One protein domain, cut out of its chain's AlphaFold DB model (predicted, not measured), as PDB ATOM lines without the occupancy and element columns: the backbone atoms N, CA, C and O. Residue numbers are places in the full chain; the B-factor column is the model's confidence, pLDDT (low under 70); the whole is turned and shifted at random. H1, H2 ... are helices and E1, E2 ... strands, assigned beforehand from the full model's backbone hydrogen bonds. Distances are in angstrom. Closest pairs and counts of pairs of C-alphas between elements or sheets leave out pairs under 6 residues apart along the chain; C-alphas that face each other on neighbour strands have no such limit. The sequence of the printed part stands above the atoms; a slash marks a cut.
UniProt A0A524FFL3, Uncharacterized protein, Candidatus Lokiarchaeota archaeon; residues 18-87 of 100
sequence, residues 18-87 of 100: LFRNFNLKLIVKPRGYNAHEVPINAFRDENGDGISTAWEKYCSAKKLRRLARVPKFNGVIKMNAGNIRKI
ATOM      1  N   LEU A  18       6.349 -11.412 -15.593       89.12
ATOM      2  CA  LEU A  18       6.776 -10.081 -15.194       89.12
ATOM      3  C   LEU A  18       7.136 -10.091 -13.713       89.12
ATOM      4  O   LEU A  18       6.360 -10.539 -12.868       89.12
ATOM      5  N   PHE A  19       8.302  -9.548 -13.405       90.94
ATOM      6  CA  PHE A  19       8.670  -9.143 -12.065       90.94
ATOM      7  C   PHE A  19       8.276  -7.692 -11.833       90.94
ATOM      8  O   PHE A  19       8.506  -6.834 -12.687       90.94
ATOM      9  N   ARG A  20       7.736  -7.404 -10.651       86.19
ATOM     10  CA  ARG A  20       7.380  -6.044 -10.246       86.19
ATOM     11  C   ARG A  20       7.841  -5.766  -8.827       86.19
ATOM     12  O   ARG A  20       7.688  -6.623  -7.958       86.19
ATOM     13  N   ASN A  21       8.399  -4.578  -8.605       85.06
ATOM     14  CA  ASN A  21       8.724  -4.124  -7.257       85.06
ATOM     15  C   ASN A  21       7.448  -3.780  -6.482       85.06
ATOM     16  O   ASN A  21       6.457  -3.331  -7.054       85.06
ATOM     17  N   PHE A  22       7.485  -3.983  -5.173       80.88
ATOM     18  CA  PHE A  22       6.391  -3.645  -4.274       80.88
ATOM     19  C   PHE A  22       6.948  -3.209  -2.917       80.88
ATOM     20  O   PHE A  22       7.847  -3.851  -2.374       80.88
ATOM     21  N   ASN A  23       6.405  -2.135  -2.343       80.19
ATOM     22  CA  ASN A  23       6.860  -1.620  -1.055       80.19
ATOM     23  C   ASN A  23       6.305  -2.465   0.103       80.19
ATOM     24  O   ASN A  23       5.108  -2.453   0.366       80.19
ATOM     25  N   LEU A  24       7.181  -3.132   0.855       77.38
ATOM     26  CA  LEU A  24       6.804  -4.040   1.945       77.38
ATOM     27  C   LEU A  24       5.976  -3.366   3.047       77.38
ATOM     28  O   LEU A  24       5.193  -4.038   3.710       77.38
ATOM     29  N   LYS A  25       6.077  -2.041   3.234       72.62
ATOM     30  CA  LYS A  25       5.246  -1.322   4.217       72.62
ATOM     31  C   LYS A  25       3.746  -1.430   3.922       72.62
ATOM     32  O   LYS A  25       2.954  -1.322   4.852       72.62
ATOM     33  N   LEU A  26       3.376  -1.661   2.662       66.44
ATOM     34  CA  LEU A  26       1.992  -1.882   2.244       66.44
ATOM     35  C   LEU A  26       1.468  -3.276   2.633       66.44
ATOM     36  O   LEU A  26       0.262  -3.446   2.716       66.44
ATOM     37  N   ILE A  27       2.354  -4.245   2.903       63.91
ATOM     38  CA  ILE A  27       1.993  -5.549   3.492       63.91
ATOM     39  C   ILE A  27       1.953  -5.451   5.025       63.91
ATOM     40  O   ILE A  27       1.107  -6.062   5.664       63.91
ATOM     41  N   VAL A  28       2.870  -4.685   5.628       53.53
ATOM     42  CA  VAL A  28       3.074  -4.675   7.091       53.53
ATOM     43  C   VAL A  28       2.064  -3.796   7.842       53.53
ATOM     44  O   VAL A  28       1.758  -4.081   8.996       53.53
ATOM     45  N   LYS A  29       1.527  -2.735   7.226       53.91
ATOM     46  CA  LYS A  29       0.392  -1.984   7.785       53.91
ATOM     47  C   LYS A  29      -0.872  -2.359   7.014       53.91
ATOM     48  O   LYS A  29      -1.099  -1.754   5.964       53.91
ATOM     49  N   PRO A  30      -1.699  -3.299   7.504       52.62
ATOM     50  CA  PRO A  30      -2.995  -3.557   6.900       52.62
ATOM     51  C   PRO A  30      -3.841  -2.294   7.085       52.62
ATOM     52  O   PRO A  30      -4.440  -2.066   8.131       52.62
ATOM     53  N   ARG A  31      -3.872  -1.422   6.074       53.28
ATOM     54  CA  ARG A  31      -4.865  -0.345   5.961       53.28
ATOM     55  C   ARG A  31      -6.213  -0.963   5.562       53.28
ATOM     56  O   ARG A  31      -6.753  -0.620   4.521       53.28
ATOM     57  N   GLY A  32      -6.694  -1.927   6.350       55.19
ATOM     58  CA  GLY A  32      -7.907  -2.696   6.061       55.19
ATOM     59  C   GLY A  32      -7.761  -3.774   4.981       55.19
ATOM     60  O   GLY A  32      -8.775  -4.161   4.418       55.19
ATOM     61  N   TYR A  33      -6.542  -4.245   4.686       51.72
ATOM     62  CA  TYR A  33      -6.295  -5.303   3.696       51.72
ATOM     63  C   TYR A  33      -5.779  -6.584   4.359       51.72
ATOM     64  O   TYR A  33      -4.893  -6.523   5.216       51.72
ATOM     65  N   ASN A  34      -6.300  -7.738   3.947       56.44
ATOM     66  CA  ASN A  34      -5.810  -9.052   4.366       56.44
ATOM     67  C   ASN A  34      -4.428  -9.355   3.756       56.44
ATOM     68  O   ASN A  34      -4.073  -8.828   2.709       56.44
ATOM     69  N   ALA A  35      -3.646 -10.264   4.352       51.94
ATOM     70  CA  ALA A  35      -2.332 -10.658   3.812       51.94
ATOM     71  C   ALA A  35      -2.396 -11.256   2.384       51.94
ATOM     72  O   ALA A  35      -1.390 -11.292   1.675       51.94
ATOM     73  N   HIS A  36      -3.580 -11.713   1.965       57.28
ATOM     74  CA  HIS A  36      -3.872 -12.202   0.615       57.28
ATOM     75  C   HIS A  36      -4.393 -11.111  -0.333       57.28
ATOM     76  O   HIS A  36      -4.566 -11.362  -1.525       57.28
ATOM     77  N   GLU A  37      -4.639  -9.906   0.174       56.88
ATOM     78  CA  GLU A  37      -5.136  -8.773  -0.593       56.88
ATOM     79  C   GLU A  37      -3.981  -7.845  -0.944       56.88
ATOM     80  O   GLU A  37      -3.215  -7.381  -0.098       56.88
ATOM     81  N   VAL A  38      -3.857  -7.558  -2.234       62.94
ATOM     82  CA  VAL A  38      -2.928  -6.548  -2.718       62.94
ATOM     83  C   VAL A  38      -3.699  -5.230  -2.823       62.94
ATOM     84  O   VAL A  38      -4.683  -5.187  -3.563       62.94
ATOM     85  N   PRO A  39      -3.291  -4.156  -2.118       64.19
ATOM     86  CA  PRO A  39      -3.996  -2.877  -2.162       64.19
ATOM     87  C   PRO A  39      -4.180  -2.372  -3.598       64.19
ATOM     88  O   PRO A  39      -3.278  -2.514  -4.422       64.19
ATOM     89  N   ILE A  40      -5.298  -1.706  -3.903       58.44
ATOM     90  CA  ILE A  40      -5.592  -1.219  -5.269       58.44
ATOM     91  C   ILE A  40      -4.507  -0.259  -5.812       58.44
ATOM     92  O   ILE A  40      -4.229  -0.237  -7.010       58.44
ATOM     93  N   ASN A  41      -3.801   0.434  -4.909       60.47
ATOM     94  CA  ASN A  41      -2.676   1.333  -5.196       60.47
ATOM     95  C   ASN A  41      -1.307   0.737  -4.813       60.47
ATOM     96  O   ASN A  41      -0.328   1.445  -4.629       60.47
ATOM     97  N   ALA A  42      -1.198  -0.587  -4.713       64.62
ATOM     98  CA  ALA A  42       0.057  -1.324  -4.510       64.62
ATOM     99  C   ALA A  42       1.151  -1.051  -5.556       64.62
ATOM    100  O   ALA A  42       2.308  -1.447  -5.415       64.62
ATOM    101  N   PHE A  43       0.722  -0.481  -6.668       67.19
ATOM    102  CA  PHE A  43       1.273  -0.690  -7.991       67.19
ATOM    103  C   PHE A  43       1.360   0.604  -8.802       67.19
ATOM    104  O   PHE A  43       2.058   0.657  -9.818       67.19
ATOM    105  N   ARG A  44       0.667   1.634  -8.333       64.12
ATOM    106  CA  ARG A  44       0.707   3.005  -8.820       64.12
ATOM    107  C   ARG A  44       1.039   3.868  -7.615       64.12
ATOM    108  O   ARG A  44       0.585   3.543  -6.517       64.12
ATOM    109  N   ASP A  45       1.845   4.899  -7.794       59.38
ATOM    110  CA  ASP A  45       1.958   5.904  -6.745       59.38
ATOM    111  C   ASP A  45       0.734   6.837  -6.742       59.38
ATOM    112  O   ASP A  45      -0.183   6.703  -7.556       59.38
ATOM    113  N   GLU A  46       0.692   7.751  -5.775       56.81
ATOM    114  CA  GLU A  46      -0.391   8.730  -5.608       56.81
ATOM    115  C   GLU A  46      -0.531   9.705  -6.789       56.81
ATOM    116  O   GLU A  46      -1.613  10.248  -6.997       56.81
ATOM    117  N   ASN A  47       0.525   9.862  -7.594       65.88
ATOM    118  CA  ASN A  47       0.554  10.715  -8.781       65.88
ATOM    119  C   ASN A  47       0.219   9.939 -10.069       65.88
ATOM    120  O   ASN A  47       0.098  10.534 -11.137       65.88
ATOM    121  N   GLY A  48       0.030   8.617  -9.977       57.97
ATOM    122  CA  GLY A  48      -0.277   7.746 -11.108       57.97
ATOM    123  C   GLY A  48       0.949   7.192 -11.835       57.97
ATOM    124  O   GLY A  48       0.772   6.453 -12.810       57.97
ATOM    125  N   ASP A  49       2.167   7.458 -11.358       61.72
ATOM    126  CA  ASP A  49       3.375   6.913 -11.962       61.72
ATOM    127  C   ASP A  49       3.469   5.404 -11.696       61.72
ATOM    128  O   ASP A  49       3.200   4.868 -10.609       61.72
ATOM    129  N   GLY A  50       3.809   4.672 -12.756       61.97
ATOM    130  CA  GLY A  50       3.909   3.221 -12.725       61.97
ATOM    131  C   GLY A  50       5.151   2.749 -11.969       61.97
ATOM    132  O   GLY A  50       6.262   3.213 -12.205       61.97
ATOM    133  N   ILE A  51       4.995   1.742 -11.107       68.06
ATOM    134  CA  ILE A  51       6.148   1.075 -10.485       68.06
ATOM    135  C   ILE A  51       6.938   0.266 -11.528       68.06
ATOM    136  O   ILE A  51       6.356  -0.428 -12.369       68.06
ATOM    137  N   SER A  52       8.273   0.297 -11.429       71.25
ATOM    138  CA  SER A  52       9.185  -0.433 -12.315       71.25
ATOM    139  C   SER A  52       8.814  -1.913 -12.444       71.25
ATOM    140  O   SER A  52       8.654  -2.633 -11.452       71.25
ATOM    141  N   THR A  53       8.734  -2.369 -13.692       81.31
ATOM    142  CA  THR A  53       8.434  -3.754 -14.056       81.31
ATOM    143  C   THR A  53       9.542  -4.275 -14.969       81.31
ATOM    144  O   THR A  53      10.078  -3.527 -15.784       81.31
ATOM    145  N   ALA A  54       9.909  -5.549 -14.837       87.75
ATOM    146  CA  ALA A  54      10.900  -6.188 -15.694       87.75
ATOM    147  C   ALA A  54      10.455  -7.591 -16.105       87.75
ATOM    148  O   ALA A  54       9.883  -8.327 -15.308       87.75
ATOM    149  N   TRP A  55      10.752  -7.990 -17.340       89.25
ATOM    150  CA  TRP A  55      10.517  -9.360 -17.792       89.25
ATOM    151  C   TRP A  55      11.510 -10.327 -17.150       89.25
ATOM    152  O   TRP A  55      12.715 -10.060 -17.150       89.25
ATOM    153  N   GLU A  56      11.023 -11.478 -16.682       91.31
ATOM    154  CA  GLU A  56      11.851 -12.518 -16.054       91.31
ATOM    155  C   GLU A  56      13.006 -12.962 -16.963       91.31
ATOM    156  O   GLU A  56      14.139 -13.100 -16.509       91.31
ATOM    157  N   LYS A  57      12.751 -13.086 -18.272       88.81
ATOM    158  CA  LYS A  57      13.763 -13.468 -19.272       88.81
ATOM    159  C   LYS A  57      14.943 -12.494 -19.398       88.81
ATOM    160  O   LYS A  57      15.969 -12.867 -19.954       88.81
ATOM    161  N   TYR A  58      14.807 -11.257 -18.915       89.69
ATOM    162  CA  TYR A  58      15.850 -10.223 -19.013       89.69
ATOM    163  C   TYR A  58      16.368  -9.747 -17.651       89.69
ATOM    164  O   TYR A  58      17.392  -9.062 -17.574       89.69
ATOM    165  N   CYS A  59      15.670 -10.065 -16.562       91.69
ATOM    166  CA  CYS A  59      15.992  -9.559 -15.239       91.69
ATOM    167  C   CYS A  59      15.587 -10.577 -14.179       91.69
ATOM    168  O   CYS A  59      14.450 -11.022 -14.169       91.69
ATOM    169  N   SER A  60      16.487 -10.905 -13.250       92.81
ATOM    170  CA  SER A  60      16.137 -11.722 -12.087       92.81
ATOM    171  C   SER A  60      15.430 -10.887 -11.017       92.81
ATOM    172  O   SER A  60      15.692  -9.690 -10.879       92.81
ATOM    173  N   ALA A  61      14.612 -11.523 -10.174       90.25
ATOM    174  CA  ALA A  61      13.969 -10.848  -9.042       90.25
ATOM    175  C   ALA A  61      14.990 -10.151  -8.119       90.25
ATOM    176  O   ALA A  61      14.794  -9.015  -7.692       90.25
ATOM    177  N   LYS A  62      16.148 -10.783  -7.875       92.25
ATOM    178  CA  LYS A  62      17.250 -10.189  -7.097       92.25
ATOM    179  C   LYS A  62      17.795  -8.917  -7.752       92.25
ATOM    180  O   LYS A  62      18.088  -7.958  -7.037       92.25
ATOM    181  N   LYS A  63      17.943  -8.909  -9.083       92.50
ATOM    182  CA  LYS A  63      18.407  -7.741  -9.844       92.50
ATOM    183  C   LYS A  63      17.368  -6.623  -9.793       92.50
ATOM    184  O   LYS A  63      17.732  -5.514  -9.426       92.50
ATOM    185  N   LEU A  64      16.089  -6.919 -10.035       90.69
ATOM    186  CA  LEU A  64      15.017  -5.921  -9.971       90.69
ATOM    187  C   LEU A  64      14.897  -5.272  -8.585       90.69
ATOM    188  O   LEU A  64      14.808  -4.049  -8.486       90.69
ATOM    189  N   ARG A  65      14.970  -6.068  -7.510       89.88
ATOM    190  CA  ARG A  65      14.919  -5.550  -6.133       89.88
ATOM    191  C   ARG A  65      16.042  -4.553  -5.848       89.88
ATOM    192  O   ARG A  65      15.831  -3.566  -5.152       89.88
ATOM    193  N   ARG A  66      17.244  -4.813  -6.375       90.81
ATOM    194  CA  ARG A  66      18.417  -3.939  -6.201       90.81
ATOM    195  C   ARG A  66      18.278  -2.597  -6.920       90.81
ATOM    196  O   ARG A  66      18.940  -1.657  -6.511       90.81
ATOM    197  N   LEU A  67      17.432  -2.512  -7.949       86.25
ATOM    198  CA  LEU A  67      17.158  -1.266  -8.674       86.25
ATOM    199  C   LEU A  67      16.181  -0.344  -7.929       86.25
ATOM    200  O   LEU A  67      16.026   0.812  -8.308       86.25
ATOM    201  N   ALA A  68      15.502  -0.833  -6.886       84.25
ATOM    202  CA  ALA A  68      14.620   0.006  -6.087       84.25
ATOM    203  C   ALA A  68      15.423   1.054  -5.298       84.25
ATOM    204  O   ALA A  68      16.504   0.755  -4.793       84.25
ATOM    205  N   ARG A  69      14.839   2.244  -5.088       83.31
ATOM    206  CA  ARG A  69      15.450   3.335  -4.302       83.31
ATOM    207  C   ARG A  69      15.937   2.875  -2.923       83.31
ATOM    208  O   ARG A  69      16.976   3.323  -2.455       83.31
ATOM    209  N   VAL A  70      15.187   1.981  -2.271       85.88
ATOM    210  CA  VAL A  70      15.572   1.370  -0.990       85.88
ATOM    211  C   VAL A  70      15.277  -0.139  -1.020       85.88
ATOM    212  O   VAL A  70      14.168  -0.553  -0.663       85.88
ATOM    213  N   PRO A  71      16.242  -0.990  -1.423       86.50
ATOM    214  CA  PRO A  71      16.005  -2.421  -1.651       86.50
ATOM    215  C   PRO A  71      15.485  -3.190  -0.430       86.50
ATOM    216  O   PRO A  71      14.674  -4.098  -0.580       86.50
ATOM    217  N   LYS A  72      15.904  -2.815   0.786       86.69
ATOM    218  CA  LYS A  72      15.465  -3.466   2.038       86.69
ATOM    219  C   LYS A  72      13.971  -3.300   2.346       86.69
ATOM    220  O   LYS A  72      13.425  -4.080   3.112       86.69
ATOM    221  N   PHE A  73      13.319  -2.294   1.763       83.88
ATOM    222  CA  PHE A  73      11.885  -2.049   1.934       83.88
ATOM    223  C   PHE A  73      11.060  -2.517   0.733       83.88
ATOM    224  O   PHE A  73       9.866  -2.243   0.681       83.88
ATOM    225  N   ASN A  74      11.676  -3.204  -0.233       84.81
ATOM    226  CA  ASN A  74      11.004  -3.651  -1.445       84.81
ATOM    227  C   ASN A  74      11.027  -5.177  -1.568       84.81
ATOM    228  O   ASN A  74      12.070  -5.822  -1.453       84.81
ATOM    229  N   GLY A  75       9.851  -5.739  -1.828       85.31
ATOM    230  CA  GLY A  75       9.664  -7.095  -2.321       85.31
ATOM    231  C   GLY A  75       9.577  -7.109  -3.845       85.31
ATOM    232  O   GLY A  75       9.411  -6.067  -4.481       85.31
ATOM    233  N   VAL A  76       9.681  -8.303  -4.425       87.31
ATOM    234  CA  VAL A  76       9.428  -8.526  -5.850       87.31
ATOM    235  C   VAL A  76       8.354  -9.586  -5.987       87.31
ATOM    236  O   VAL A  76       8.501 -10.680  -5.447       87.31
ATOM    237  N   ILE A  77       7.302  -9.263  -6.727       86.25
ATOM    238  CA  ILE A  77       6.252 -10.216  -7.086       86.25
ATOM    239  C   ILE A  77       6.499 -10.752  -8.495       86.25
ATOM    240  O   ILE A  77       7.020 -10.035  -9.353       86.25
ATOM    241  N   LYS A  78       6.114 -12.009  -8.732       88.00
ATOM    242  CA  LYS A  78       6.148 -12.660 -10.045       88.00
ATOM    243  C   LYS A  78       4.719 -12.824 -10.550       88.00
ATOM    244  O   LYS A  78       3.906 -13.457  -9.888       88.00
ATOM    245  N   MET A  79       4.424 -12.272 -11.719       85.75
ATOM    246  CA  MET A  79       3.096 -12.312 -12.333       85.75
ATOM    247  C   MET A  79       3.161 -13.033 -13.674       85.75
ATOM    248  O   MET A  79       4.049 -12.750 -14.478       85.75
ATOM    249  N   ASN A  80       2.222 -13.944 -13.936       86.81
ATOM    250  CA  ASN A  80       2.094 -14.588 -15.243       86.81
ATOM    251  C   ASN A  80       1.329 -13.668 -16.206       86.81
ATOM    252  O   ASN A  80       0.099 -13.637 -16.211       86.81
ATOM    253  N   ALA A  81       2.066 -12.934 -17.037       83.56
ATOM    254  CA  ALA A  81       1.512 -12.073 -18.076       83.56
ATOM    255  C   ALA A  81       0.904 -12.872 -19.241       83.56
ATOM    256  O   ALA A  81       0.029 -12.372 -19.942       83.56
ATOM    257  N   GLY A  82       1.323 -14.124 -19.439       78.75
ATOM    258  CA  GLY A  82       0.732 -15.017 -20.438       78.75
ATOM    259  C   GLY A  82      -0.751 -15.301 -20.182       78.75
ATOM    260  O   GLY A  82      -1.535 -15.361 -21.125       78.75
ATOM    261  N   ASN A  83      -1.167 -15.382 -18.912       77.81
ATOM    262  CA  ASN A  83      -2.579 -15.567 -18.556       77.81
ATOM    263  C   ASN A  83      -3.454 -14.357 -18.905       77.81
ATOM    264  O   ASN A  83      -4.634 -14.546 -19.178       77.81
ATOM    265  N   ILE A  84      -2.889 -13.145 -18.962       76.75
ATOM    266  CA  ILE A  84      -3.629 -11.948 -19.387       76.75
ATOM    267  C   ILE A  84      -4.130 -12.143 -20.819       76.75
ATOM    268  O   ILE A  84      -5.289 -11.883 -21.092       76.75
ATOM    269  N   ARG A  85      -3.312 -12.715 -21.711       72.62
ATOM    270  CA  ARG A  85      -3.687 -12.946 -23.120       72.62
ATOM    271  C   ARG A  85      -4.853 -13.923 -23.308       72.62
ATOM    272  O   ARG A  85      -5.390 -13.998 -24.404       72.62
ATOM    273  N   LYS A  86      -5.220 -14.687 -22.275       74.62
ATOM    274  CA  LYS A  86      -6.372 -15.603 -22.301       74.62
ATOM    275  C   LYS A  86      -7.691 -14.899 -21.978       74.62
ATOM    276  O   LYS A  86      -8.739 -15.515 -22.133       74.62
ATOM    277  N   ILE A  87      -7.646 -13.657 -21.493       78.19
ATOM    278  CA  ILE A  87      -8.844 -12.872 -21.199       78.19
ATOM    279  C   ILE A  87      -9.504 -12.505 -22.540       78.19
ATOM    280  O   ILE A  87      -8.843 -11.881 -23.378       78.19
TER     281      ILE A  87
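This is residues 18 to 87 of the 100 residues of an uncharacterized protein of Candidatus Lokiarchaeota archaeon (UniProt A0A524FFL3). A small three-stranded sheet has the short helix H2 over one face, while H3 continues from the end of E3 and a long loop, residues 29 to 52, swings away, with residues 45 to 50 sticking out. The 70 printed residues hold E1, H1, E2, H2, E3, H3 in that order; the antiparallel sheet runs E2, E1, E3. The class is mixed, helices and strands, with 32 residues in named elements, under half. It is compact, radius of gyration of the C-alphas 12.7 A, spanning 33 by 32 by 24 A.

E1, residues 18 to 23, begins at C-alpha 18 (6.776, -10.081, -15.194) and is 16.5 A long. H1 is residues 25 to 28, E2 53 to 55, H2 61 to 66. E3, residues 74 to 80, is 19.7 A long; H3, residues 81 to 86, ends at C-alpha 86 (-6.372, -15.603, -22.301).

N 19 and O 54 of E1 and E2 are 2.8 A apart, N 20 and O 77 of E1 and E3 3.0 A, within hydrogen-bond range. H2 is on the sheet, over E1, at a height of 7.5 A; its closest C-alphas to E3 are Ala 61 and Val 76, 6.0 A. E2, H2, E3 form a split strand-helix-strand unit, two strands running the same way with E1 between, its crossover right-handed. H1 and H3 are only just not on the sheet, each with 4 pairs of C-alphas within 10 A. H2 has every O i to N i+4 pair within range, H3 0 of 2 but 3 of 3 O i to N i+3 pairs; H1 is too short for an i+4 pair.

The C-alphas of Gly 32 and Tyr 58, the two farthest apart, are 35.4 A apart. The printed part has no cut; the link H1 to E2 is long. Residues 26 to 51 have pLDDT under 70.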